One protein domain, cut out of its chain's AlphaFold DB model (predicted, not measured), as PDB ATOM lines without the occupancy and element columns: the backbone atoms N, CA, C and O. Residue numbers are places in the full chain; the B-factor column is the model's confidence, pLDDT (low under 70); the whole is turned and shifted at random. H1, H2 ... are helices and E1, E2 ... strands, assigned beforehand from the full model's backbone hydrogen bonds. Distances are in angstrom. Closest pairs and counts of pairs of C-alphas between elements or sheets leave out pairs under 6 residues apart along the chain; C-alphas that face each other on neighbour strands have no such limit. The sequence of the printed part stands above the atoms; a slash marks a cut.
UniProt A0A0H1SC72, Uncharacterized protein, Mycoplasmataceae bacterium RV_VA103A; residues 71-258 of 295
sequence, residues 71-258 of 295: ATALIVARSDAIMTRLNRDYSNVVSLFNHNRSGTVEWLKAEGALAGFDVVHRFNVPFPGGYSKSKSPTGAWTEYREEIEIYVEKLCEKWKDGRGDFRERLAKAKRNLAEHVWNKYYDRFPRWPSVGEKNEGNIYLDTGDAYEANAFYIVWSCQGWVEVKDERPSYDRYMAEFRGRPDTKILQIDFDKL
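AT A GLANCE: This is residues 71 to 258 of the 295 residues of an uncharacterized protein of Mycoplasmataceae bacterium RV_VA103A (UniProt A0A0H1SC72). A long, twisted sheet of six strands, E1 to E6, curls round helix H7, with H5 beside H7 in its curve; at one end of the sheet sits a head of four short helices, H1 to H4. The printed part has 188 residues, with the named elements in the order H1 H2 H3 H4 E1 E2 H5 H6 H7 E3 E4 E5 E6 H8. The sheet is branched and antiparallel, and the class is mixed, helices and strands. The whole is a loose rod, with a radius of gyration of the C-alphas of 20.2 A and spans of 65 by 28 by 24 A.

HOW THE PARTS SIT: H1, residues 71 to 78, and H2, residues 80 to 89, only just touch, and only at the corner, with 3 pairs of C-alphas within 8 A; the closest are Val 76 and Ile 82, 6.5 A. H2 touches H3, residues 91 to 99, at a steep tilt of 55 degrees, opposite ways; the closest C-alphas are Asn 87 and Val 94, 6.1 A. H3 touches H4, residues 101 to 110, with C-alphas 97 and 104 closest at 5.6 A. E1, residues 114 to 120, runs on into E2, residues 123 to 127, at 56 degrees. E1 is the antiparallel neighbour of E6, residues 247 to 254, with N 117 and O 250 within hydrogen-bond range at 2.8 A; E2 is that of E5, residues 237 to 244, with N 125 and O 242 at 2.9 A. H5, residues 137 to 157, lies over E2 and E5 at a height over the sheet of 8.2 A. H7, residues 171 to 188, touches H5 with residues 174 to 182 alone, at a steep tilt of 40 degrees, opposite ways; the closest C-alphas are Glu 149 and Ala 178, 5.4 A. E3, residues 198 to 213, and E4, residues 216 to 234, form a hairpin, with N 203 and O 226 at 2.7 A. E3 E4 E5 is a meander, each strand the antiparallel neighbour of the one before. E3 lies on one side of E4, E5 and E6 on the other side; N 229 and O 241 are 2.9 A apart, N 219 and O 251 2.8 A. H2, H4, H6, residues 166 to 169, and H8, residues 255 to 258, only graze the sheet. Each O i to N i+4 pair is within range in H1, H2, H3, H4, H5 and H7; H6 and H8 are too short for one.

IN THESE COORDINATES: H1 begins at C-alpha 71, (-44.710, -38.241, 42.390). H5 measures 30.7 A and H7 26.1 A. E3 measures 41.5 A and bends by 64 degrees at residue 210; E4, 48.9 A, bends by 65 degrees at residue 224 and ends at C-alpha 234, (0.842, -20.089, 42.888). H8 ends at C-alpha 258, (-56.184, -24.533, 32.326).

THE WHOLE: The C-alphas farthest apart, His 99 and Tyr 235, are 66.0 A apart. The printed part has no cut and no long link. The mean pLDDT of the printed part is 82.4; residues 71 to 78, 119 to 121, 123, 125 to 134 and 160 to 164 are under 70.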
ATOM      1  N   ALA A  71     -45.484 -39.165  41.565       58.75
ATOM      2  CA  ALA A  71     -44.710 -38.241  42.390       58.75
ATOM      3  C   ALA A  71     -44.877 -36.786  41.930       58.75
ATOM      4  O   ALA A  71     -45.004 -35.873  42.746       58.75
ATOM      5  N   THR A  72     -44.972 -36.556  40.628       58.25
ATOM      6  CA  THR A  72     -45.180 -35.221  40.075       58.25
ATOM      7  C   THR A  72     -46.646 -34.766  40.203       58.25
ATOM      8  O   THR A  72     -46.912 -33.594  40.476       58.25
ATOM      9  N   ALA A  73     -47.609 -35.695  40.138       56.53
ATOM     10  CA  ALA A  73     -48.999 -35.446  40.539       56.53
ATOM     11  C   ALA A  73     -49.104 -35.052  42.024       56.53
ATOM     12  O   ALA A  73     -49.858 -34.146  42.385       56.53
ATOM     13  N   LEU A  74     -48.306 -35.692  42.883       58.69
ATOM     14  CA  LEU A  74     -48.181 -35.348  44.296       58.69
ATOM     15  C   LEU A  74     -47.559 -33.963  44.493       58.69
ATOM     16  O   LEU A  74     -47.995 -33.260  45.396       58.69
ATOM     17  N   ILE A  75     -46.615 -33.526  43.653       64.19
ATOM     18  CA  ILE A  75     -46.078 -32.153  43.702       64.19
ATOM     19  C   ILE A  75     -47.181 -31.121  43.408       64.19
ATOM     20  O   ILE A  75     -47.306 -30.144  44.147       64.19
ATOM     21  N   VAL A  76     -48.026 -31.351  42.392       61.53
ATOM     22  CA  VAL A  76     -49.194 -30.485  42.112       61.53
ATOM     23  C   VAL A  76     -50.155 -30.475  43.299       61.53
ATOM     24  O   VAL A  76     -50.552 -29.411  43.766       61.53
ATOM     25  N   ALA A  77     -50.520 -31.661  43.790       55.47
ATOM     26  CA  ALA A  77     -51.556 -31.829  44.803       55.47
ATOM     27  C   ALA A  77     -51.123 -31.404  46.216       55.47
ATOM     28  O   ALA A  77     -51.978 -31.059  47.027       55.47
ATOM     29  N   ARG A  78     -49.822 -31.447  46.526       64.94
ATOM     30  CA  ARG A  78     -49.257 -31.018  47.819       64.94
ATOM     31  C   ARG A  78     -48.840 -29.553  47.836       64.94
ATOM     32  O   ARG A  78     -48.553 -29.024  48.904       64.94
ATOM     33  N   SER A  79     -48.769 -28.897  46.680       70.00
ATOM     34  CA  SER A  79     -48.464 -27.473  46.634       70.00
ATOM     35  C   SER A  79     -49.704 -26.671  47.010       70.00
ATOM     36  O   SER A  79     -50.600 -26.467  46.188       70.00
ATOM     37  N   ASP A  80     -49.739 -26.182  48.250       72.56
ATOM     38  CA  ASP A  80     -50.816 -25.319  48.746       72.56
ATOM     39  C   ASP A  80     -51.014 -24.089  47.855       72.56
ATOM     40  O   ASP A  80     -52.145 -23.674  47.610       72.56
ATOM     41  N   ALA A  81     -49.930 -23.534  47.307       70.75
ATOM     42  CA  ALA A  81     -49.987 -22.402  46.388       70.75
ATOM     43  C   ALA A  81     -50.693 -22.761  45.068       70.75
ATOM     44  O   ALA A  81     -51.583 -22.026  44.627       70.75
ATOM     45  N   ILE A  82     -50.359 -23.914  44.470       76.50
ATOM     46  CA  ILE A  82     -51.026 -24.395  43.251       76.50
ATOM     47  C   ILE A  82     -52.492 -24.697  43.549       76.50
ATOM     48  O   ILE A  82     -53.372 -24.188  42.859       76.50
ATOM     49  N   MET A  83     -52.773 -25.479  44.591       80.25
ATOM     50  CA  MET A  83     -54.135 -25.892  44.926       80.25
ATOM     51  C   MET A  83     -55.021 -24.712  45.330       80.25
ATOM     52  O   MET A  83     -56.194 -24.686  44.962       80.25
ATOM     53  N   THR A  84     -54.487 -23.707  46.024       82.38
ATOM     54  CA  THR A  84     -55.225 -22.474  46.350       82.38
ATOM     55  C   THR A  84     -55.637 -21.739  45.079       82.38
ATOM     56  O   THR A  84     -56.800 -21.352  44.933       82.38
ATOM     57  N   ARG A  85     -54.718 -21.592  44.120       80.44
ATOM     58  CA  ARG A  85     -55.020 -20.934  42.846       80.44
ATOM     59  C   ARG A  85     -55.970 -21.758  41.978       80.44
ATOM     60  O   ARG A  85     -56.917 -21.201  41.427       80.44
ATOM     61  N   LEU A  86     -55.777 -23.077  41.910       85.94
ATOM     62  CA  LEU A  86     -56.685 -23.991  41.217       85.94
ATOM     63  C   LEU A  86     -58.105 -23.924  41.787       85.94
ATOM     64  O   LEU A  86     -59.061 -23.847  41.022       85.94
ATOM     65  N   ASN A  87     -58.253 -23.893  43.113       86.62
ATOM     66  CA  ASN A  87     -59.559 -23.786  43.764       86.62
ATOM     67  C   ASN A  87     -60.277 -22.480  43.434       86.62
ATOM     68  O   ASN A  87     -61.486 -22.488  43.208       86.62
ATOM     69  N   ARG A  88     -59.540 -21.367  43.405       88.50
ATOM     70  CA  ARG A  88     -60.111 -20.045  43.144       88.50
ATOM     71  C   ARG A  88     -60.564 -19.890  41.693       88.50
ATOM     72  O   ARG A  88     -61.676 -19.430  41.451       88.50
ATOM     73  N   ASP A  89     -59.714 -20.285  40.746       89.81
ATOM     74  CA  ASP A  89     -59.870 -19.896  39.338       89.81
ATOM     75  C   ASP A  89     -60.355 -21.060  38.443       89.81
ATOM     76  O   ASP A  89     -60.924 -20.839  37.370       89.81
ATOM     77  N   TYR A  90     -60.180 -22.314  38.882       92.00
ATOM     78  CA  TYR A  90     -60.388 -23.526  38.075       92.00
ATOM     79  C   TYR A  90     -61.123 -24.637  38.850       92.00
ATOM     80  O   TYR A  90     -60.719 -25.804  38.851       92.00
ATOM     81  N   SER A  91     -62.234 -24.291  39.507       92.25
ATOM     82  CA  SER A  91     -62.982 -25.185  40.409       92.25
ATOM     83  C   SER A  91     -63.434 -26.518  39.788       92.25
ATOM     84  O   SER A  91     -63.474 -27.535  40.488       92.25
ATOM     85  N   ASN A  92     -63.719 -26.577  38.479       93.56
ATOM     86  CA  ASN A  92     -64.045 -27.856  37.842       93.56
ATOM     87  C   ASN A  92     -62.816 -28.738  37.683       93.56
ATOM     88  O   ASN A  92     -62.910 -29.939  37.904       93.56
ATOM     89  N   VAL A  93     -61.666 -28.157  37.332       91.00
ATOM     90  CA  VAL A  93     -60.406 -28.907  37.262       91.00
ATOM     91  C   VAL A  93     -60.078 -29.484  38.638       91.00
ATOM     92  O   VAL A  93     -59.736 -30.658  38.731       91.00
ATOM     93  N   VAL A  94     -60.289 -28.726  39.720       90.69
ATOM     94  CA  VAL A  94     -60.151 -29.263  41.086       90.69
ATOM     95  C   VAL A  94     -61.156 -30.376  41.376       90.69
ATOM     96  O   VAL A  94     -60.806 -31.385  41.982       90.69
ATOM     97  N   SER A  95     -62.399 -30.232  40.921       91.88
ATOM     98  CA  SER A  95     -63.421 -31.270  41.089       91.88
ATOM     99  C   SER A  95     -63.051 -32.572  40.371       91.88
ATOM    100  O   SER A  95     -63.363 -33.651  40.872       91.88
ATOM    101  N   LEU A  96     -62.371 -32.478  39.224       90.94
ATOM    102  CA  LEU A  96     -61.812 -33.624  38.507       90.94
ATOM    103  C   LEU A  96     -60.612 -34.213  39.254       90.94
ATOM    104  O   LEU A  96     -60.597 -35.417  39.495       90.94
ATOM    105  N   PHE A  97     -59.685 -33.379  39.739       87.31
ATOM    106  CA  PHE A  97     -58.579 -33.827  40.591       87.31
ATOM    107  C   PHE A  97     -59.076 -34.588  41.825       87.31
ATOM    108  O   PHE A  97     -58.562 -35.654  42.134       87.31
ATOM    109  N   ASN A  98     -60.082 -34.073  42.531       88.44
ATOM    110  CA  ASN A  98     -60.641 -34.731  43.715       88.44
ATOM    111  C   ASN A  98     -61.386 -36.032  43.390       88.44
ATOM    112  O   ASN A  98     -61.534 -36.877  44.267       88.44
ATOM    113  N   HIS A  99     -61.869 -36.176  42.155       89.69
ATOM    114  CA  HIS A  99     -62.541 -37.379  41.676       89.69
ATOM    115  C   HIS A  99     -61.537 -38.464  41.283       89.69
ATOM    116  O   HIS A  99     -61.588 -39.565  41.815       89.69
ATOM    117  N   ASN A 100     -60.608 -38.132  40.387       87.12
ATOM    118  CA  ASN A 100     -59.584 -39.038  39.885       87.12
ATOM    119  C   ASN A 100     -58.308 -38.244  39.573       87.12
ATOM    120  O   ASN A 100     -58.167 -37.629  38.511       87.12
ATOM    121  N   ARG A 101     -57.368 -38.232  40.528       83.88
ATOM    122  CA  ARG A 101     -56.124 -37.449  40.430       83.88
ATOM    123  C   ARG A 101     -55.256 -37.896  39.263       83.88
ATOM    124  O   ARG A 101     -54.812 -37.049  38.493       83.88
ATOM    125  N   SER A 102     -55.026 -39.202  39.146       81.56
ATOM    126  CA  SER A 102     -54.129 -39.781  38.143       81.56
ATOM    127  C   SER A 102     -54.627 -39.480  36.730       81.56
ATOM    128  O   SER A 102     -53.919 -38.856  35.935       81.56
ATOM    129  N   GLY A 103     -55.895 -39.791  36.450       84.00
ATOM    130  CA  GLY A 103     -56.492 -39.523  35.147       84.00
ATOM    131  C   GLY A 103     -56.571 -38.025  34.821       84.00
ATOM    132  O   GLY A 103     -56.345 -37.634  33.676       84.00
ATOM    133  N   THR A 104     -56.809 -37.163  35.819       87.06
ATOM    134  CA  THR A 104     -56.791 -35.701  35.617       87.06
ATOM    135  C   THR A 104     -55.405 -35.203  35.228       87.06
ATOM    136  O   THR A 104     -55.287 -34.392  34.313       87.06
ATOM    137  N   VAL A 105     -54.345 -35.694  35.871       83.44
ATOM    138  CA  VAL A 105     -52.963 -35.326  35.529       83.44
ATOM    139  C   VAL A 105     -52.609 -35.753  34.109       83.44
ATOM    140  O   VAL A 105     -52.085 -34.943  33.345       83.44
ATOM    141  N   GLU A 106     -52.945 -36.983  33.728       80.62
ATOM    142  CA  GLU A 106     -52.726 -37.490  32.370       80.62
ATOM    143  C   GLU A 106     -53.489 -36.683  31.315       80.62
ATOM    144  O   GLU A 106     -52.950 -36.369  30.251       80.62
ATOM    145  N   TRP A 107     -54.722 -36.284  31.619       86.25
ATOM    146  CA  TRP A 107     -55.504 -35.405  30.756       86.25
ATOM    147  C   TRP A 107     -54.876 -34.009  30.623       86.25
ATOM    148  O   TRP A 107     -54.735 -33.493  29.513       86.25
ATOM    149  N   LEU A 108     -54.427 -33.405  31.728       87.44
ATOM    150  CA  LEU A 108     -53.765 -32.098  31.699       87.44
ATOM    151  C   LEU A 108     -52.449 -32.128  30.911       87.44
ATOM    152  O   LEU A 108     -52.142 -31.157  30.217       87.44
ATOM    153  N   LYS A 109     -51.693 -33.231  30.973       83.19
ATOM    154  CA  LYS A 109     -50.528 -33.437  30.100       83.19
ATOM    155  C   LYS A 109     -50.913 -33.475  28.633       83.19
ATOM    156  O   LYS A 109     -50.291 -32.794  27.823       83.19
ATOM    157  N   ALA A 110     -51.907 -34.296  28.298       82.62
ATOM    158  CA  ALA A 110     -52.323 -34.530  26.922       82.62
ATOM    159  C   ALA A 110     -52.774 -33.233  26.241       82.62
ATOM    160  O   ALA A 110     -52.452 -32.973  25.085       82.62
ATOM    161  N   GLU A 111     -53.455 -32.377  26.998       87.06
ATOM    162  CA  GLU A 111     -53.904 -31.061  26.549       87.06
ATOM    163  C   GLU A 111     -52.819 -29.974  26.655       87.06
ATOM    164  O   GLU A 111     -53.044 -28.817  26.290       87.06
ATOM    165  N   GLY A 112     -51.634 -30.324  27.161       85.19
ATOM    166  CA  GLY A 112     -50.500 -29.420  27.294       85.19
ATOM    167  C   GLY A 112     -50.707 -28.302  28.318       85.19
ATOM    168  O   GLY A 112     -50.077 -27.251  28.174       85.19
ATOM    169  N   ALA A 113     -51.590 -28.515  29.299       88.94
ATOM    170  CA  ALA A 113     -51.792 -27.655  30.464       88.94
ATOM    171  C   ALA A 113     -50.792 -27.955  31.595       88.94
ATOM    172  O   ALA A 113     -50.553 -27.105  32.450       88.94
ATOM    173  N   LEU A 114     -50.202 -29.152  31.585       86.31
ATOM    174  CA  LEU A 114     -49.172 -29.590  32.519       86.31
ATOM    175  C   LEU A 114     -47.994 -30.190  31.746       86.31
ATOM    176  O   LEU A 114     -48.184 -31.071  30.911       86.31
ATOM    177  N   ALA A 115     -46.777 -29.744  32.040       83.75
ATOM    178  CA  ALA A 115     -45.554 -30.292  31.466       83.75
ATOM    179  C   ALA A 115     -44.528 -30.564  32.568       83.75
ATOM    180  O   ALA A 115     -44.310 -29.721  33.435       83.75
ATOM    181  N   GLY A 116     -43.909 -31.743  32.531       80.44
ATOM    182  CA  GLY A 116     -42.813 -32.127  33.416       80.44
ATOM    183  C   GLY A 116     -41.520 -32.271  32.626       80.44
ATOM    184  O   GLY A 116     -41.530 -32.820  31.523       80.44
ATOM    185  N   PHE A 117     -40.420 -31.792  33.193       76.94
ATOM    186  CA  PHE A 117     -39.076 -31.945  32.656       76.94
ATOM    187  C   PHE A 117     -38.192 -32.538  33.745       76.94
ATOM    188  O   PHE A 117     -38.141 -32.024  34.860       76.94
ATOM    189  N   ASP A 118     -37.492 -33.608  33.402       75.25
ATOM    190  CA  ASP A 118     -36.483 -34.228  34.247       75.25
ATOM    191  C   ASP A 118     -35.154 -34.174  33.497       75.25
ATOM    192  O   ASP A 118     -35.052 -34.625  32.349       75.25
ATOM    193  N   VAL A 119     -34.151 -33.567  34.127       68.12
ATOM    194  CA  VAL A 119     -32.779 -33.602  33.644       68.12
ATOM    195  C   VAL A 119     -31.857 -34.042  34.765       68.12
ATOM    196  O   VAL A 119     -31.444 -33.268  35.629       68.12
ATOM    197  N   VAL A 120     -31.446 -35.301  34.651       69.81
ATOM    198  CA  VAL A 120     -30.259 -35.829  35.309       69.81
ATOM    199  C   VAL A 120     -29.056 -35.508  34.433       69.81
ATOM    200  O   VAL A 120     -28.953 -35.978  33.295       69.81
ATOM    201  N   HIS A 121     -28.116 -34.725  34.954       68.75
ATOM    202  CA  HIS A 121     -26.922 -34.355  34.204       68.75
ATOM    203  C   HIS A 121     -25.659 -34.518  35.039       68.75
ATOM    204  O   HIS A 121     -25.677 -34.404  36.262       68.75
ATOM    205  N   ARG A 122     -24.545 -34.804  34.360       72.69
ATOM    206  CA  ARG A 122     -23.231 -34.780  34.990       72.69
ATOM    207  C   ARG A 122     -22.768 -33.333  35.055       72.69
ATOM    208  O   ARG A 122     -22.476 -32.752  34.009       72.69
ATOM    209  N   PHE A 123     -22.725 -32.787  36.266       67.69
ATOM    210  CA  PHE A 123     -22.062 -31.520  36.549       67.69
ATOM    211  C   PHE A 123     -20.590 -31.686  36.201       67.69
ATOM    212  O   PHE A 123     -19.960 -32.615  36.699       67.69
ATOM    213  N   ASN A 124     -20.082 -30.877  35.277       72.44
ATOM    214  CA  ASN A 124     -18.657 -30.792  34.984       72.44
ATOM    215  C   ASN A 124     -18.350 -29.369  34.533       72.44
ATOM    216  O   ASN A 124     -18.612 -29.002  33.385       72.44
ATOM    217  N   VAL A 125     -17.845 -28.572  35.464       65.44
ATOM    218  CA  VAL A 125     -17.392 -27.207  35.217       65.44
ATOM    219  C   VAL A 125     -15.910 -27.175  35.558       65.44
ATOM    220  O   VAL A 125     -15.552 -26.944  36.718       65.44
ATOM    221  N   PRO A 126     -15.037 -27.474  34.584       68.12
ATOM    222  CA  PRO A 126     -13.627 -27.205  34.756       68.12
ATOM    223  C   PRO A 126     -13.434 -25.690  34.685       68.12
ATOM    224  O   PRO A 126     -13.793 -25.066  33.687       68.12
ATOM    225  N   PHE A 127     -12.844 -25.098  35.718       66.50
ATOM    226  CA  PHE A 127     -12.228 -23.781  35.630       66.50
ATOM    227  C   PHE A 127     -10.732 -24.014  35.388       66.50
ATOM    228  O   PHE A 127      -9.965 -24.179  36.347       66.50
ATOM    229  N   PRO A 128     -10.321 -24.185  34.112       56.75
ATOM    230  CA  PRO A 128      -9.018 -24.729  33.787       56.75
ATOM    231  C   PRO A 128      -7.914 -23.856  34.363       56.75
ATOM    232  O   PRO A 128      -7.956 -22.626  34.334       56.75
ATOM    233  N   GLY A 129      -6.884 -24.530  34.865       45.88
ATOM    234  CA  GLY A 129      -5.696 -23.891  35.390       45.88
ATOM    235  C   GLY A 129      -4.961 -23.124  34.317       45.88
ATOM    236  O   GLY A 129      -4.076 -23.663  33.664       45.88
ATOM    237  N   GLY A 130      -5.271 -21.843  34.206       50.47
ATOM    238  CA  GLY A 130      -4.667 -20.935  33.247       50.47
ATOM    239  C   GLY A 130      -5.289 -19.557  33.374       50.47
ATOM    240  O   GLY A 130      -5.866 -19.064  32.418       50.47
ATOM    241  N   TYR A 131      -5.139 -18.966  34.561       52.75
ATOM    242  CA  TYR A 131      -5.598 -17.633  34.951       52.75
ATOM    243  C   TYR A 131      -7.116 -17.511  35.109       52.75
ATOM    244  O   TYR A 131      -7.846 -17.271  34.151       52.75
ATOM    245  N   SER A 132      -7.557 -17.489  36.372       59.91
ATOM    246  CA  SER A 132      -8.576 -16.492  36.692       59.91
ATOM    247  C   SER A 132      -8.114 -15.152  36.114       59.91
ATOM    248  O   SER A 132      -6.941 -14.786  36.262       59.91
ATOM    249  N   LYS A 133      -8.995 -14.440  35.406       65.88
ATOM    250  CA  LYS A 133      -8.662 -13.105  34.872       65.88
ATOM    251  C   LYS A 133      -8.316 -12.167  36.032       65.88
ATOM    252  O   LYS A 133      -7.493 -11.260  35.893       65.88
ATOM    253  N   SER A 134      -8.901 -12.427  37.193       67.94
ATOM    254  CA  SER A 134      -8.579 -11.827  38.467       67.94
ATOM    255  C   SER A 134      -7.324 -12.427  39.101       67.94
ATOM    256  O   SER A 134      -7.246 -13.597  39.461       67.94
ATOM    257  N   LYS A 135      -6.375 -11.544  39.415       74.38
ATOM    258  CA  LYS A 135      -5.234 -11.847  40.296       74.38
ATOM    259  C   LYS A 135      -5.588 -11.794  41.788       74.38
ATOM    260  O   LYS A 135      -4.702 -11.847  42.635       74.38
ATOM    261  N   SER A 136      -6.867 -11.618  42.116       80.56
ATOM    262  CA  SER A 136      -7.374 -11.522  43.484       80.56
ATOM    263  C   SER A 136      -8.289 -12.704  43.833       80.56
ATOM    264  O   SER A 136      -9.056 -13.141  42.970       80.56
ATOM    265  N   PRO A 137      -8.296 -13.161  45.102       78.94
ATOM    266  CA  PRO A 137      -9.224 -14.184  45.586       78.94
ATOM    267  C   PRO A 137     -10.691 -13.837  45.313       78.94
ATOM    268  O   PRO A 137     -11.476 -14.698  44.933       78.94
ATOM    269  N   THR A 138     -11.062 -12.565  45.499       82.56
ATOM    270  CA  THR A 138     -12.438 -12.085  45.329       82.56
ATOM    271  C   THR A 138     -12.891 -12.157  43.878       82.56
ATOM    272  O   THR A 138     -13.990 -12.626  43.618       82.56
ATOM    273  N   GLY A 139     -12.058 -11.737  42.924       83.94
ATOM    274  CA  GLY A 139     -12.442 -11.848  41.518       83.94
ATOM    275  C   GLY A 139     -12.417 -13.292  41.009       83.94
ATOM    276  O   GLY A 139     -13.283 -13.646  40.222       83.94
ATOM    277  N   ALA A 140     -11.524 -14.152  41.521       82.38
ATOM    278  CA  ALA A 140     -11.557 -15.586  41.210       82.38
ATOM    279  C   ALA A 140     -12.857 -16.233  41.707       82.38
ATOM    280  O   ALA A 140     -13.457 -17.051  41.018       82.38
ATOM    281  N   TRP A 141     -13.338 -15.799  42.874       82.06
ATOM    282  CA  TRP A 141     -14.647 -16.177  43.386       82.06
ATOM    283  C   TRP A 141     -15.803 -15.731  42.486       82.06
ATOM    284  O   TRP A 141     -16.693 -16.526  42.193       82.06
ATOM    285  N   THR A 142     -15.786 -14.484  42.018       84.38
ATOM    286  CA  THR A 142     -16.812 -13.971  41.101       84.38
ATOM    287  C   THR A 142     -16.833 -14.731  39.776       84.38
ATOM    288  O   THR A 142     -17.895 -15.182  39.365       84.38
ATOM    289  N   GLU A 143     -15.675 -14.933  39.147       83.19
ATOM    290  CA  GLU A 143     -15.564 -15.695  37.895       83.19
ATOM    291  C   GLU A 143     -16.053 -17.132  38.072       83.19
ATOM    292  O   GLU A 143     -16.759 -17.673  37.225       83.19
ATOM    293  N   TYR A 144     -15.732 -17.739  39.213       80.81
ATOM    294  CA  TYR A 144     -16.169 -19.088  39.501       80.81
ATOM    295  C   TYR A 144     -17.707 -19.186  39.635       80.81
ATOM    296  O   TYR A 144     -18.329 -20.087  39.069       80.81
ATOM    297  N   ARG A 145     -18.355 -18.203  40.276       83.88
ATOM    298  CA  ARG A 145     -19.824 -18.081  40.289       83.88
ATOM    299  C   ARG A 145     -20.412 -17.919  38.882       83.88
ATOM    300  O   ARG A 145     -21.427 -18.546  38.581       83.88
ATOM    301  N   GLU A 146     -19.807 -17.090  38.036       84.81
ATOM    302  CA  GLU A 146     -20.266 -16.871  36.656       84.81
ATOM    303  C   GLU A 146     -20.251 -18.175  35.842       84.81
ATOM    304  O   GLU A 146     -21.202 -18.458  35.116       84.81
ATOM    305  N   GLU A 147     -19.231 -19.019  36.012       83.06
ATOM    306  CA  GLU A 147     -19.168 -20.323  35.340       83.06
ATOM    307  C   GLU A 147     -20.265 -21.293  35.812       83.06
ATOM    308  O   GLU A 147     -20.845 -22.012  34.990       83.06
ATOM    309  N   ILE A 148     -20.627 -21.279  37.104       81.75
ATOM    310  CA  ILE A 148     -21.809 -22.012  37.599       81.75
ATOM    311  C   ILE A 148     -23.068 -21.507  36.886       81.75
ATOM    312  O   ILE A 148     -23.867 -22.312  36.404       81.75
ATOM    313  N   GLU A 149     -23.258 -20.187  36.812       84.00
ATOM    314  CA  GLU A 149     -24.429 -19.572  36.178       84.00
ATOM    315  C   GLU A 149     -24.522 -19.937  34.684       84.00
ATOM    316  O   GLU A 149     -25.585 -20.365  34.224       84.00
ATOM    317  N   ILE A 150     -23.410 -19.863  33.943       82.94
ATOM    318  CA  ILE A 150     -23.320 -20.260  32.525       82.94
ATOM    319  C   ILE A 150     -23.647 -21.742  32.349       82.94
ATOM    320  O   ILE A 150     -24.362 -22.127  31.419       82.94
ATOM    321  N   TYR A 151     -23.127 -22.601  33.223       80.25
ATOM    322  CA  TYR A 151     -23.395 -24.028  33.151       80.25
ATOM    323  C   TYR A 151     -24.873 -24.343  33.411       80.25
ATOM    324  O   TYR A 151     -25.496 -25.076  32.638       80.25
ATOM    325  N   VAL A 152     -25.452 -23.756  34.465       80.81
ATOM    326  CA  VAL A 152     -26.882 -23.877  34.775       80.81
ATOM    327  C   VAL A 152     -27.721 -23.360  33.603       80.81
ATOM    328  O   VAL A 152     -28.728 -23.969  33.249       80.81
ATOM    329  N   GLU A 153     -27.286 -22.299  32.925       81.75
ATOM    330  CA  GLU A 153     -27.945 -21.809  31.719       81.75
ATOM    331  C   GLU A 153     -27.904 -22.810  30.554       81.75
ATOM    332  O   GLU A 153     -28.959 -23.120  29.998       81.75
ATOM    333  N   LYS A 154     -26.743 -23.392  30.235       79.19
ATOM    334  CA  LYS A 154     -26.609 -24.441  29.200       79.19
ATOM    335  C   LYS A 154     -27.441 -25.683  29.515       79.19
ATOM    336  O   LYS A 154     -27.989 -26.325  28.619       79.19
ATOM    337  N   LEU A 155     -27.550 -26.032  30.794       72.69
ATOM    338  CA  LEU A 155     -28.450 -27.077  31.268       72.69
ATOM    339  C   LEU A 155     -29.901 -26.782  30.882       72.69
ATOM    340  O   LEU A 155     -30.598 -27.659  30.371       72.69
ATOM    341  N   CYS A 156     -30.320 -25.532  31.065       71.25
ATOM    342  CA  CYS A 156     -31.672 -25.089  30.753       71.25
ATOM    343  C   CYS A 156     -31.962 -25.019  29.257       71.25
ATOM    344  O   CYS A 156     -33.110 -25.187  28.869       71.25
ATOM    345  N   GLU A 157     -30.961 -24.810  28.400       73.69
ATOM    346  CA  GLU A 157     -31.152 -24.829  26.939       73.69
ATOM    347  C   GLU A 157     -31.629 -26.191  26.416       73.69
ATOM    348  O   GLU A 157     -32.242 -26.277  25.346       73.69
ATOM    349  N   LYS A 158     -31.361 -27.268  27.167       70.06
ATOM    350  CA  LYS A 158     -31.880 -28.612  26.876       70.06
ATOM    351  C   LYS A 158     -33.372 -28.718  27.168       70.06
ATOM    352  O   LYS A 158     -34.053 -29.560  26.582       70.06
ATOM    353  N   TRP A 159     -33.886 -27.871  28.051       71.19
ATOM    354  CA  TRP A 159     -35.303 -27.757  28.312       71.19
ATOM    355  C   TRP A 159     -35.916 -26.914  27.190       71.19
ATOM    356  O   TRP A 159     -35.570 -25.752  26.993       71.19
ATOM    357  N   LYS A 160     -36.803 -27.518  26.398       68.69
ATOM    358  CA  LYS A 160     -37.565 -26.843  25.344       68.69
ATOM    359  C   LYS A 160     -38.992 -27.364  25.390       68.69
ATOM    360  O   LYS A 160     -39.201 -28.568  25.293       68.69
ATOM    361  N   ASP A 161     -39.960 -26.463  25.510       68.38
ATOM    362  CA  ASP A 161     -41.391 -26.794  25.456       68.38
ATOM    363  C   ASP A 161     -42.039 -26.398  24.114       68.38
ATOM    364  O   ASP A 161     -43.239 -26.579  23.916       68.38
ATOM    365  N   GLY A 162     -41.241 -25.855  23.186       66.12
ATOM    366  CA  GLY A 162     -41.693 -25.379  21.879       66.12
ATOM    367  C   GLY A 162     -42.530 -24.095  21.926       66.12
ATOM    368  O   GLY A 162     -43.031 -23.681  20.881       66.12
ATOM    369  N   ARG A 163     -42.694 -23.453  23.095       64.25
ATOM    370  CA  ARG A 163     -43.550 -22.271  23.288       64.25
ATOM    371  C   ARG A 163     -42.727 -21.068  23.771       64.25
ATOM    372  O   ARG A 163     -42.516 -20.885  24.962       64.25
ATOM    373  N   GLY A 164     -42.306 -20.197  22.856       67.75
ATOM    374  CA  GLY A 164     -41.676 -18.911  23.201       67.75
ATOM    375  C   GLY A 164     -40.391 -19.020  24.038       67.75
ATOM    376  O   GLY A 164     -39.694 -20.036  24.002       67.75
ATOM    377  N   ASP A 165     -40.072 -17.957  24.786       71.88
ATOM    378  CA  ASP A 165     -38.827 -17.851  25.553       71.88
ATOM    379  C   ASP A 165     -38.903 -18.613  26.891       71.88
ATOM    380  O   ASP A 165     -39.161 -18.084  27.975       71.88
ATOM    381  N   PHE A 166     -38.730 -19.931  26.817       76.69
ATOM    382  CA  PHE A 166     -38.615 -20.780  28.004       76.69
ATOM    383  C   PHE A 166     -37.387 -20.440  28.862       76.69
ATOM    384  O   PHE A 166     -37.407 -20.612  30.081       76.69
ATOM    385  N   ARG A 167     -36.337 -19.885  28.245       77.50
ATOM    386  CA  ARG A 167     -35.112 -19.469  28.928       77.50
ATOM    387  C   ARG A 167     -35.377 -18.292  29.865       77.50
ATOM    388  O   ARG A 167     -34.842 -18.291  30.978       77.50
ATOM    389  N   GLU A 168     -36.203 -17.335  29.451       83.25
ATOM    390  CA  GLU A 168     -36.678 -16.241  30.307       83.25
ATOM    391  C   GLU A 168     -37.535 -16.762  31.460       83.25
ATOM    392  O   GLU A 168     -37.319 -16.384  32.613       83.25
ATOM    393  N   ARG A 169     -38.454 -17.697  31.181       86.06
ATOM    394  CA  ARG A 169     -39.324 -18.283  32.215       86.06
ATOM    395  C   ARG A 169     -38.534 -18.978  33.318       86.06
ATOM    396  O   ARG A 169     -38.936 -18.902  34.468       86.06
ATOM    397  N   LEU A 170     -37.398 -19.590  32.994       86.75
ATOM    398  CA  LEU A 170     -36.556 -20.294  33.965       86.75
ATOM    399  C   LEU A 170     -35.492 -19.408  34.627       86.75
ATOM    400  O   LEU A 170     -34.729 -19.891  35.461       86.75
ATOM    401  N   ALA A 171     -35.433 -18.110  34.306       87.56
ATOM    402  CA  ALA A 171     -34.400 -17.199  34.807       87.56
ATOM    403  C   ALA A 171     -34.297 -17.168  36.338       87.56
ATOM    404  O   ALA A 171     -33.189 -17.146  36.877       87.56
ATOM    405  N   LYS A 172     -35.433 -17.212  37.045       89.75
ATOM    406  CA  LYS A 172     -35.446 -17.229  38.513       89.75
ATOM    407  C   LYS A 172     -34.894 -18.545  39.070       89.75
ATOM    408  O   LYS A 172     -34.033 -18.505  39.942       89.75
ATOM    409  N   ALA A 173     -35.329 -19.690  38.538       88.19
ATOM    410  CA  ALA A 173     -34.816 -21.001  38.953       88.19
ATOM    411  C   ALA A 173     -33.300 -21.114  38.735       88.19
ATOM    412  O   ALA A 173     -32.579 -21.522  39.642       88.19
ATOM    413  N   LYS A 174     -32.813 -20.666  37.567       87.88
ATOM    414  CA  LYS A 174     -31.381 -20.639  37.229       87.88
ATOM    415  C   LYS A 174     -30.561 -19.882  38.267       87.88
ATOM    416  O   LYS A 174     -29.595 -20.415  38.805       87.88
ATOM    417  N   ARG A 175     -30.976 -18.646  38.557       87.81
ATOM    418  CA  ARG A 175     -30.293 -17.776  39.517       87.81
ATOM    419  C   ARG A 175     -30.288 -18.387  40.914       87.81
ATOM    420  O   ARG A 175     -29.233 -18.456  41.529       87.81
ATOM    421  N   ASN A 176     -31.440 -18.873  41.371       90.88
ATOM    422  CA  ASN A 176     -31.574 -19.469  42.698       90.88
ATOM    423  C   ASN A 176     -30.705 -20.725  42.852       90.88
ATOM    424  O   ASN A 176     -30.077 -20.902  43.891       90.88
ATOM    425  N   LEU A 177     -30.645 -21.589  41.831       88.44
ATOM    426  CA  LEU A 177     -29.804 -22.785  41.868       88.44
ATOM    427  C   LEU A 177     -28.315 -22.423  41.894       88.44
ATOM    428  O   LEU A 177     -27.584 -22.944  42.733       88.44
ATOM    429  N   ALA A 178     -27.873 -21.519  41.017       88.31
ATOM    430  CA  ALA A 178     -26.480 -21.082  40.992       88.31
ATOM    431  C   ALA A 178     -26.066 -20.424  42.318       88.31
ATOM    432  O   ALA A 178     -25.020 -20.754  42.874       88.31
ATOM    433  N   GLU A 179     -26.924 -19.564  42.874       90.06
ATOM    434  CA  GLU A 179     -26.721 -18.942  44.182       90.06
ATOM    435  C   GLU A 179     -26.700 -19.974  45.318       90.06
ATOM    436  O   GLU A 179     -25.878 -19.873  46.224       90.06
ATOM    437  N   HIS A 180     -27.544 -21.008  45.264       90.75
ATOM    438  CA  HIS A 180     -27.539 -22.079  46.259       90.75
ATOM    439  C   HIS A 180     -26.239 -22.891  46.232       90.75
ATOM    440  O   HIS A 180     -25.647 -23.118  47.289       90.75
ATOM    441  N   VAL A 181     -25.778 -23.303  45.043       88.00
ATOM    442  CA  VAL A 181     -24.494 -24.008  44.872       88.00
ATOM    443  C   VAL A 181     -23.359 -23.139  45.410       88.00
ATOM    444  O   VAL A 181     -22.559 -23.607  46.219       88.00
ATOM    445  N   TRP A 182     -23.339 -21.863  45.018       87.31
ATOM    446  CA  TRP A 182     -22.350 -20.889  45.464       87.31
ATOM    447  C   TRP A 182     -22.328 -20.715  46.988       87.31
ATOM    448  O   TRP A 182     -21.269 -20.805  47.602       87.31
ATOM    449  N   ASN A 183     -23.485 -20.501  47.617       90.50
ATOM    450  CA  ASN A 183     -23.574 -20.280  49.061       90.50
ATOM    451  C   ASN A 183     -23.131 -21.520  49.842       90.50
ATOM    452  O   ASN A 183     -22.297 -21.413  50.733       90.50
ATOM    453  N   LYS A 184     -23.611 -22.711  49.462       90.94
ATOM    454  CA  LYS A 184     -23.203 -23.973  50.100       90.94
ATOM    455  C   LYS A 184     -21.703 -24.217  50.002       90.94
ATOM    456  O   LYS A 184     -21.091 -24.751  50.925       90.94
ATOM    457  N   TYR A 185     -21.135 -23.854  48.864       86.69
ATOM    458  CA  TYR A 185     -19.715 -23.948  48.634       86.69
ATOM    459  C   TYR A 185     -18.933 -22.967  49.507       86.69
ATOM    460  O   TYR A 185     -18.037 -23.389  50.235       86.69
ATOM    461  N   TYR A 186     -19.317 -21.692  49.500       87.38
ATOM    462  CA  TYR A 186     -18.680 -20.652  50.301       87.38
ATOM    463  C   TYR A 186     -18.778 -20.934  51.808       87.38
ATOM    464  O   TYR A 186     -17.811 -20.732  52.539       87.38
ATOM    465  N   ASP A 187     -19.907 -21.474  52.270       90.56
ATOM    466  CA  ASP A 187     -20.096 -21.900  53.660       90.56
ATOM    467  C   ASP A 187     -19.110 -23.009  54.058       90.56
ATOM    468  O   ASP A 187     -18.622 -23.043  55.190       90.56
ATOM    469  N   ARG A 188     -18.802 -23.923  53.128       90.12
ATOM    470  CA  ARG A 188     -17.870 -25.034  53.356       90.12
ATOM    471  C   ARG A 188     -16.408 -24.605  53.223       90.12
ATOM    472  O   ARG A 188     -15.574 -25.036  54.016       90.12
ATOM    473  N   PHE A 189     -16.101 -23.763  52.241       90.25
ATOM    474  CA  PHE A 189     -14.755 -23.305  51.906       90.25
ATOM    475  C   PHE A 189     -14.727 -21.771  51.776       90.25
ATOM    476  O   PHE A 189     -14.624 -21.229  50.676       90.25
ATOM    477  N   PRO A 190     -14.765 -21.023  52.896       89.69
ATOM    478  CA  PRO A 190     -14.898 -19.558  52.872       89.69
ATOM    479  C   PRO A 190     -13.652 -18.830  52.348       89.69
ATOM    480  O   PRO A 190     -13.648 -17.607  52.172       89.69
ATOM    481  N   ARG A 191     -12.547 -19.554  52.156       89.81
ATOM    482  CA  ARG A 191     -11.265 -19.029  51.688       89.81
ATOM    483  C   ARG A 191     -10.638 -20.015  50.716       89.81
ATOM    484  O   ARG A 191     -10.697 -21.222  50.936       89.81
ATOM    485  N   TRP A 192      -9.966 -19.473  49.704       88.44
ATOM    486  CA  TRP A 192      -9.064 -20.255  48.863       88.44
ATOM    487  C   TRP A 192      -7.984 -20.935  49.721       88.44
ATOM    488  O   TRP A 192      -7.535 -20.325  50.702       88.44
ATOM    489  N   PRO A 193      -7.543 -22.150  49.350       91.56
ATOM    490  CA  PRO A 193      -6.454 -22.833  50.035       91.56
ATOM    491  C   PRO A 193      -5.151 -22.022  49.959       91.56
ATOM    492  O   PRO A 193      -5.000 -21.084  49.157       91.56
ATOM    493  N   SER A 194      -4.189 -22.367  50.815       93.25
ATOM    494  CA  SER A 194      -2.856 -21.764  50.756       93.25
ATOM    495  C   SER A 194      -2.145 -22.149  49.456       93.25
ATOM    496  O   SER A 194      -2.556 -23.059  48.739       93.25
ATOM    497  N   VAL A 195      -1.062 -21.444  49.122       92.38
ATOM    498  CA  VAL A 195      -0.277 -21.775  47.924       92.38
ATOM    499  C   VAL A 195       0.289 -23.193  48.045       92.38
ATOM    500  O   VAL A 195       0.949 -23.505  49.031       92.38
ATOM    501  N   GLY A 196       0.039 -24.024  47.034       90.56
ATOM    502  CA  GLY A 196       0.411 -25.440  46.989       90.56
ATOM    503  C   GLY A 196      -0.607 -26.387  47.632       90.56
ATOM    504  O   GLY A 196      -0.458 -27.600  47.504       90.56
ATOM    505  N   GLU A 197      -1.642 -25.858  48.286       93.12
ATOM    506  CA  GLU A 197      -2.686 -26.648  48.940       93.12
ATOM    507  C   GLU A 197      -3.933 -26.801  48.065       93.12
ATOM    508  O   GLU A 197      -4.118 -26.115  47.048       93.12
ATOM    509  N   LYS A 198      -4.790 -27.730  48.494       93.69
ATOM    510  CA  LYS A 198      -6.044 -28.074  47.835       93.69
ATOM    511  C   LYS A 198      -7.170 -28.170  48.853       93.69
ATOM    512  O   LYS A 198      -6.953 -28.669  49.955       93.69
ATOM    513  N   ASN A 199      -8.359 -27.732  48.461       91.56
ATOM    514  CA  ASN A 199      -9.596 -28.013  49.180       91.56
ATOM    515  C   ASN A 199     -10.425 -28.977  48.342       91.56
ATOM    516  O   ASN A 199     -10.618 -28.744  47.154       91.56
ATOM    517  N   GLU A 200     -10.932 -30.037  48.960       93.44
ATOM    518  CA  GLU A 200     -11.771 -31.025  48.287       93.44
ATOM    519  C   GLU A 200     -12.970 -31.381  49.164       93.44
ATOM    520  O   GLU A 200     -12.863 -31.514  50.390       93.44
ATOM    521  N   GLY A 201     -14.143 -31.527  48.554       91.75
ATOM    522  CA  GLY A 201     -15.306 -32.006  49.282       91.75
ATOM    523  C   GLY A 201     -16.609 -31.991  48.508       91.75
ATOM    524  O   GLY A 201     -16.749 -31.354  47.472       91.75
ATOM    525  N   ASN A 202     -17.601 -32.673  49.076       91.50
ATOM    526  CA  ASN A 202     -18.926 -32.800  48.482       91.50
ATOM    527  C   ASN A 202     -19.904 -31.755  49.019       91.50
ATOM    528  O   ASN A 202     -20.047 -31.559  50.226       91.50
ATOM    529  N   ILE A 203     -20.647 -31.135  48.123       90.31
ATOM    530  CA  ILE A 203     -21.790 -30.287  48.422       90.31
ATOM    531  C   ILE A 203     -23.038 -31.064  48.058       90.31
ATOM    532  O   ILE A 203     -23.214 -31.468  46.912       90.31
ATOM    533  N   TYR A 204     -23.918 -31.251  49.033       92.00
ATOM    534  CA  TYR A 204     -25.235 -31.816  48.784       92.00
ATOM    535  C   TYR A 204     -26.203 -30.700  48.417       92.00
ATOM    536  O   TYR A 204     -26.289 -29.684  49.113       92.00
ATOM    537  N   LEU A 205     -26.908 -30.906  47.312       90.06
ATOM    538  CA  LEU A 205     -27.940 -30.010  46.826       90.06
ATOM    539  C   LEU A 205     -29.289 -30.549  47.277       90.06
ATOM    540  O   LEU A 205     -29.596 -31.722  47.072       90.06
ATOM    541  N   ASP A 206     -30.069 -29.675  47.894       90.25
ATOM    542  CA  ASP A 206     -31.479 -29.892  48.187       90.25
ATOM    543  C   ASP A 206     -32.138 -28.517  48.213       90.25
ATOM    544  O   ASP A 206     -32.095 -27.780  49.202       90.25
ATOM    545  N   THR A 207     -32.620 -28.103  47.047       91.12
ATOM    546  CA  THR A 207     -33.231 -26.791  46.866       91.12
ATOM    547  C   THR A 207     -34.378 -26.875  45.877       91.12
ATOM    548  O   THR A 207     -34.447 -27.770  45.039       91.12
ATOM    549  N   GLY A 208     -35.300 -25.934  45.979       89.25
ATOM    550  CA  GLY A 208     -36.438 -25.816  45.093       89.25
ATOM    551  C   GLY A 208     -37.202 -24.547  45.407       89.25
ATOM    552  O   GLY A 208     -37.047 -23.958  46.477       89.25
ATOM    553  N   ASP A 209     -38.006 -24.104  44.455       88.88
ATOM    554  CA  ASP A 209     -38.874 -22.945  44.620       88.88
ATOM    555  C   ASP A 209     -40.063 -23.066  43.660       88.88
ATOM    556  O   ASP A 209     -40.081 -23.894  42.739       88.88
ATOM    557  N   ALA A 210     -41.063 -22.221  43.868       88.25
ATOM    558  CA  ALA A 210     -42.194 -22.079  42.975       88.25
ATOM    559  C   ALA A 210     -42.462 -20.601  42.681       88.25
ATOM    560  O   ALA A 210     -42.320 -19.738  43.546       88.25
ATOM    561  N   TYR A 211     -42.826 -20.285  41.441       89.44
ATOM    562  CA  TYR A 211     -43.090 -18.907  41.045       89.44
ATOM    563  C   TYR A 211     -43.961 -18.805  39.798       89.44
ATOM    564  O   TYR A 211     -44.066 -19.725  38.988       89.44
ATOM    565  N   GLU A 212     -44.568 -17.633  39.647       89.06
ATOM    566  CA  GLU A 212     -45.321 -17.253  38.459       89.06
ATOM    567  C   GLU A 212     -44.378 -16.669  37.404       89.06
ATOM    568  O   GLU A 212     -43.530 -15.829  37.706       89.06
ATOM    569  N   ALA A 213     -44.540 -17.114  36.162       88.31
ATOM    570  CA  ALA A 213     -43.791 -16.654  35.005       88.31
ATOM    571  C   ALA A 213     -44.765 -16.428  33.841       88.31
ATOM    572  O   ALA A 213     -45.033 -17.329  33.043       88.31
ATOM    573  N   ASN A 214     -45.309 -15.211  33.746       86.81
ATOM    574  CA  ASN A 214     -46.353 -14.840  32.784       86.81
ATOM    575  C   ASN A 214     -47.601 -15.740  32.918       86.81
ATOM    576  O   ASN A 214     -48.208 -15.796  33.983       86.81
ATOM    577  N   ALA A 215     -47.976 -16.457  31.855       87.81
ATOM    578  CA  ALA A 215     -49.097 -17.399  31.844       87.81
ATOM    579  C   ALA A 215     -48.791 -18.735  32.548       87.81
ATOM    580  O   ALA A 215     -49.637 -19.627  32.569       87.81
ATOM    581  N   PHE A 216     -47.591 -18.899  33.110       88.19
ATOM    582  CA  PHE A 216     -47.140 -20.164  33.670       88.19
ATOM    583  C   PHE A 216     -46.925 -20.099  35.176       88.19
ATOM    584  O   PHE A 216     -46.518 -19.077  35.728       88.19
ATOM    585  N   TYR A 217     -47.128 -21.238  35.828       88.12
ATOM    586  CA  TYR A 217     -46.612 -21.513  37.160       88.12
ATOM    587  C   TYR A 217     -45.506 -22.545  37.056       88.12
ATOM    588  O   TYR A 217     -45.724 -23.632  36.517       88.12
ATOM    589  N   ILE A 218     -44.333 -22.202  37.566       87.44
ATOM    590  CA  ILE A 218     -43.163 -23.068  37.558       87.44
ATOM    591  C   ILE A 218     -42.926 -23.553  38.980       87.44
ATOM    592  O   ILE A 218     -42.839 -22.751  39.906       87.44
ATOM    593  N   VAL A 219     -42.785 -24.862  39.140       87.06
ATOM    594  CA  VAL A 219     -42.225 -25.501  40.332       87.06
ATOM    595  C   VAL A 219     -40.956 -26.198  39.902       87.06
ATOM    596  O   VAL A 219     -40.942 -26.873  38.876       87.06
ATOM    597  N   TRP A 220     -39.890 -26.050  40.668       87.88
ATOM    598  CA  TRP A 220     -38.653 -26.753  40.383       87.88
ATOM    599  C   TRP A 220     -38.004 -27.248  41.664       87.88
ATOM    600  O   TRP A 220     -38.187 -26.671  42.738       87.88
ATOM    601  N   SER A 221     -37.237 -28.318  41.530       87.75
ATOM    602  CA  SER A 221     -36.365 -28.828  42.574       87.75
ATOM    603  C   SER A 221     -35.064 -29.331  41.968       87.75
ATOM    604  O   SER A 221     -35.013 -29.757  40.815       87.75
ATOM    605  N   CYS A 222     -33.999 -29.257  42.749       87.00
ATOM    606  CA  CYS A 222     -32.696 -29.799  42.430       87.00
ATOM    607  C   CYS A 222     -32.183 -30.553  43.653       87.00
ATOM    608  O   CYS A 222     -32.076 -29.980  44.742       87.00
ATOM    609  N   GLN A 223     -31.883 -31.833  43.465       88.62
ATOM    610  CA  GLN A 223     -31.326 -32.706  44.490       88.62
ATOM    611  C   GLN A 223     -30.055 -33.382  43.986       88.62
ATOM    612  O   GLN A 223     -29.834 -33.484  42.785       88.62
ATOM    613  N   GLY A 224     -29.209 -33.867  44.887       89.44
ATOM    614  CA  GLY A 224     -28.025 -34.648  44.531       89.44
ATOM    615  C   GLY A 224     -26.764 -34.059  45.132       89.44
ATOM    616  O   GLY A 224     -26.776 -33.567  46.259       89.44
ATOM    617  N   TRP A 225     -25.654 -34.146  44.406       90.31
ATOM    618  CA  TRP A 225     -24.364 -33.702  44.920       90.31
ATOM    619  C   TRP A 225     -23.459 -33.135  43.835       90.31
ATOM    620  O   TRP A 225     -23.566 -33.488  42.654       90.31
ATOM    621  N   VAL A 226     -22.552 -32.271  44.280       89.31
ATOM    622  CA  VAL A 226     -21.448 -31.715  43.505       89.31
ATOM    623  C   VAL A 226     -20.183 -31.797  44.352       89.31
ATOM    624  O   VAL A 226     -20.118 -31.241  45.441       89.31
ATOM    625  N   GLU A 227     -19.200 -32.540  43.882       90.38
ATOM    626  CA  GLU A 227     -17.823 -32.519  44.341       90.38
ATOM    627  C   GLU A 227     -17.151 -31.241  43.855       90.38
ATOM    628  O   GLU A 227     -17.264 -30.855  42.688       90.38
ATOM    629  N   VAL A 228     -16.447 -30.607  44.778       89.50
ATOM    630  CA  VAL A 228     -15.653 -29.418  44.539       89.50
ATOM    631  C   VAL A 228     -14.207 -29.724  44.828       89.50
ATOM    632  O   VAL A 228     -13.896 -30.316  45.865       89.50
ATOM    633  N   LYS A 229     -13.342 -29.266  43.932       90.50
ATOM    634  CA  LYS A 229     -11.902 -29.321  44.078       90.50
ATOM    635  C   LYS A 229     -11.290 -27.977  43.728       90.50
ATOM    636  O   LYS A 229     -11.340 -27.555  42.576       90.50
ATOM    637  N   ASP A 230     -10.650 -27.365  44.712       89.56
ATOM    638  CA  ASP A 230      -9.947 -26.103  44.556       89.56
ATOM    639  C   ASP A 230      -8.465 -26.310  44.736       89.56
ATOM    640  O   ASP A 230      -8.028 -26.968  45.678       89.56
ATOM    641  N   GLU A 231      -7.677 -25.678  43.883       89.62
ATOM    642  CA  GLU A 231      -6.231 -25.688  43.997       89.62
ATOM    643  C   GLU A 231      -5.702 -24.262  43.857       89.62
ATOM    644  O   GLU A 231      -6.170 -23.477  43.023       89.62
ATOM    645  N   ARG A 232      -4.677 -23.925  44.648       89.31
ATOM    646  CA  ARG A 232      -3.939 -22.664  44.501       89.31
ATOM    647  C   ARG A 232      -2.467 -22.940  44.182       89.31
ATOM    648  O   ARG A 232      -1.633 -22.910  45.085       89.31
ATOM    649  N   PRO A 233      -2.101 -23.208  42.914       88.19
ATOM    650  CA  PRO A 233      -0.735 -23.613  42.574       88.19
ATOM    651  C   PRO A 233       0.326 -22.527  42.816       88.19
ATOM    652  O   PRO A 233       1.463 -22.843  43.153       88.19
ATOM    653  N   SER A 234      -0.029 -21.250  42.640       87.38
ATOM    654  CA  SER A 234       0.842 -20.089  42.888       87.38
ATOM    655  C   SER A 234       0.057 -18.952  43.549       87.38
ATOM    656  O   SER A 234      -1.163 -19.021  43.698       87.38
ATOM    657  N   TYR A 235       0.745 -17.882  43.963       85.25
ATOM    658  CA  TYR A 235       0.118 -16.748  44.656       85.25
ATOM    659  C   TYR A 235      -1.054 -16.121  43.877       85.25
ATOM    660  O   TYR A 235      -2.033 -15.709  44.496       85.25
ATOM    661  N   ASP A 236      -0.975 -16.095  42.550       82.06
ATOM    662  CA  ASP A 236      -1.901 -15.445  41.620       82.06
ATOM    663  C   ASP A 236      -2.650 -16.426  40.700       82.06
ATOM    664  O   ASP A 236      -3.266 -16.005  39.720       82.06
ATOM    665  N   ARG A 237      -2.610 -17.732  41.002       83.12
ATOM    666  CA  ARG A 237      -3.287 -18.772  40.220       83.12
ATOM    667  C   ARG A 237      -4.289 -19.527  41.077       83.12
ATOM    668  O   ARG A 237      -3.920 -20.145  42.072       83.12
ATOM    669  N   TYR A 238      -5.534 -19.508  40.623       85.38
ATOM    670  CA  TYR A 238      -6.677 -20.159  41.252       85.38
ATOM    671  C   TYR A 238      -7.287 -21.147  40.263       85.38
ATOM    672  O   TYR A 238      -7.415 -20.831  39.079       85.38
ATOM    673  N   MET A 239      -7.602 -22.347  40.739       84.56
ATOM    674  CA  MET A 239      -8.199 -23.423  39.952       84.56
ATOM    675  C   MET A 239      -9.368 -23.996  40.729       84.56
ATOM    676  O   MET A 239      -9.216 -24.262  41.917       84.56
ATOM    677  N   ALA A 240     -10.492 -24.203  40.054       84.75
ATOM    678  CA  ALA A 240     -11.668 -24.832  40.631       84.75
ATOM    679  C   ALA A 240     -12.210 -25.875  39.657       84.75
ATOM    680  O   ALA A 240     -12.181 -25.710  38.437       84.75
ATOM    681  N   GLU A 241     -12.712 -26.967  40.194       85.75
ATOM    682  CA  GLU A 241     -13.343 -28.016  39.422       85.75
ATOM    683  C   GLU A 241     -14.589 -28.486  40.151       85.75
ATOM    684  O   GLU A 241     -14.549 -28.795  41.340       85.75
ATOM    685  N   PHE A 242     -15.706 -28.512  39.422       83.81
ATOM    686  CA  PHE A 242     -16.990 -28.942  39.955       83.81
ATOM    687  C   PHE A 242     -17.485 -30.128  39.164       83.81
ATOM    688  O   PHE A 242     -17.786 -30.008  37.974       83.81
ATOM    689  N   ARG A 243     -17.597 -31.268  39.840       86.25
ATOM    690  CA  ARG A 243     -18.074 -32.522  39.262       86.25
ATOM    691  C   ARG A 243     -19.257 -33.032  40.049       86.25
ATOM    692  O   ARG A 243     -19.287 -32.901  41.255       86.25
ATOM    693  N   GLY A 244     -20.259 -33.621  39.419       85.88
ATOM    694  CA  GLY A 244     -21.409 -34.062  40.201       85.88
ATOM    695  C   GLY A 244     -22.529 -34.664  39.399       85.88
ATOM    696  O   GLY A 244     -22.436 -34.850  38.185       85.88
ATOM    697  N   ARG A 245     -23.618 -34.958  40.101       86.50
ATOM    698  CA  ARG A 245     -24.830 -35.509  39.503       86.50
ATOM    699  C   ARG A 245     -26.080 -34.907  40.149       86.50
ATOM    700  O   ARG A 245     -26.779 -35.615  40.874       86.50
ATOM    701  N   PRO A 246     -26.359 -33.613  39.916       85.88
ATOM    702  CA  PRO A 246     -27.652 -33.049  40.257       85.88
ATOM    703  C   PRO A 246     -28.766 -33.694  39.420       85.88
ATOM    704  O   PRO A 246     -28.640 -33.887  38.207       85.88
ATOM    705  N   ASP A 247     -29.862 -34.001  40.097       84.06
ATOM    706  CA  ASP A 247     -31.167 -34.371  39.569       84.06
ATOM    707  C   ASP A 247     -32.063 -33.132  39.661       84.06
ATOM    708  O   ASP A 247     -32.409 -32.690  40.759       84.06
ATOM    709  N   THR A 248     -32.369 -32.518  38.514       82.69
ATOM    710  CA  THR A 248     -33.201 -31.311  38.459       82.69
ATOM    711  C   THR A 248     -34.529 -31.613  37.794       82.69
ATOM    712  O   THR A 248     -34.580 -32.038  36.638       82.69
ATOM    713  N   LYS A 249     -35.609 -31.316  38.514       84.50
ATOM    714  CA  LYS A 249     -36.987 -31.542  38.090       84.50
ATOM    715  C   LYS A 249     -37.703 -30.217  37.969       84.50
ATOM    716  O   LYS A 249     -37.599 -29.360  38.845       84.50
ATOM    717  N   ILE A 250     -38.448 -30.057  36.886       83.88
ATOM    718  CA  ILE A 250     -39.285 -28.890  36.634       83.88
ATOM    719  C   ILE A 250     -40.681 -29.356  36.295       83.88
ATOM    720  O   ILE A 250     -40.890 -30.238  35.466       83.88
ATOM    721  N   LEU A 251     -41.643 -28.686  36.898       85.25
ATOM    722  CA  LEU A 251     -43.042 -28.799  36.589       85.25
ATOM    723  C   LEU A 251     -43.561 -27.432  36.164       85.25
ATOM    724  O   LEU A 251     -43.377 -26.432  36.853       85.25
ATOM    725  N   GLN A 252     -44.230 -27.407  35.025       87.19
ATOM    726  CA  GLN A 252     -44.828 -26.221  34.451       87.19
ATOM    727  C   GLN A 252     -46.330 -26.425  34.312       87.19
ATOM    728  O   GLN A 252     -46.785 -27.410  33.731       87.19
ATOM    729  N   ILE A 253     -47.089 -25.451  34.798       88.62
ATOM    730  CA  ILE A 253     -48.537 -25.373  34.643       88.62
ATOM    731  C   ILE A 253     -48.848 -24.174  33.755       88.62
ATOM    732  O   ILE A 253     -48.401 -23.070  34.045       88.62
ATOM    733  N   ASP A 254     -49.608 -24.387  32.687       90.31
ATOM    734  CA  ASP A 254     -50.073 -23.344  31.771       90.31
ATOM    735  C   ASP A 254     -51.486 -22.903  32.181       90.31
ATOM    736  O   ASP A 254     -52.461 -23.655  32.054       90.31
ATOM    737  N   PHE A 255     -51.597 -21.691  32.724       89.69
ATOM    738  CA  PHE A 255     -52.861 -21.162  33.229       89.69
ATOM    739  C   PHE A 255     -53.857 -20.832  32.119       89.69
ATOM    740  O   PHE A 255     -55.058 -21.027  32.316       89.69
ATOM    741  N   ASP A 256     -53.391 -20.404  30.949       90.94
ATOM    742  CA  ASP A 256     -54.277 -20.119  29.821       90.94
ATOM    743  C   ASP A 256     -54.927 -21.414  29.329       90.94
ATOM    744  O   ASP A 256     -56.152 -21.488  29.156       90.94
ATOM    745  N   LYS A 257     -54.130 -22.484  29.211       91.56
ATOM    746  CA  LYS A 257     -54.641 -23.820  28.887       91.56
ATOM    747  C   LYS A 257     -55.575 -24.346  29.964       91.56
ATOM    748  O   LYS A 257     -56.652 -24.836  29.628       91.56
ATOM    749  N   LEU A 258     -55.252 -24.185  31.248       91.69
ATOM    750  CA  LEU A 258     -56.184 -24.533  32.326       91.69
ATOM    751  C   LEU A 258     -57.518 -23.786  32.210       91.69
ATOM    752  O   LEU A 258     -58.575 -24.394  32.382       91.69
TER     753      LEU A 258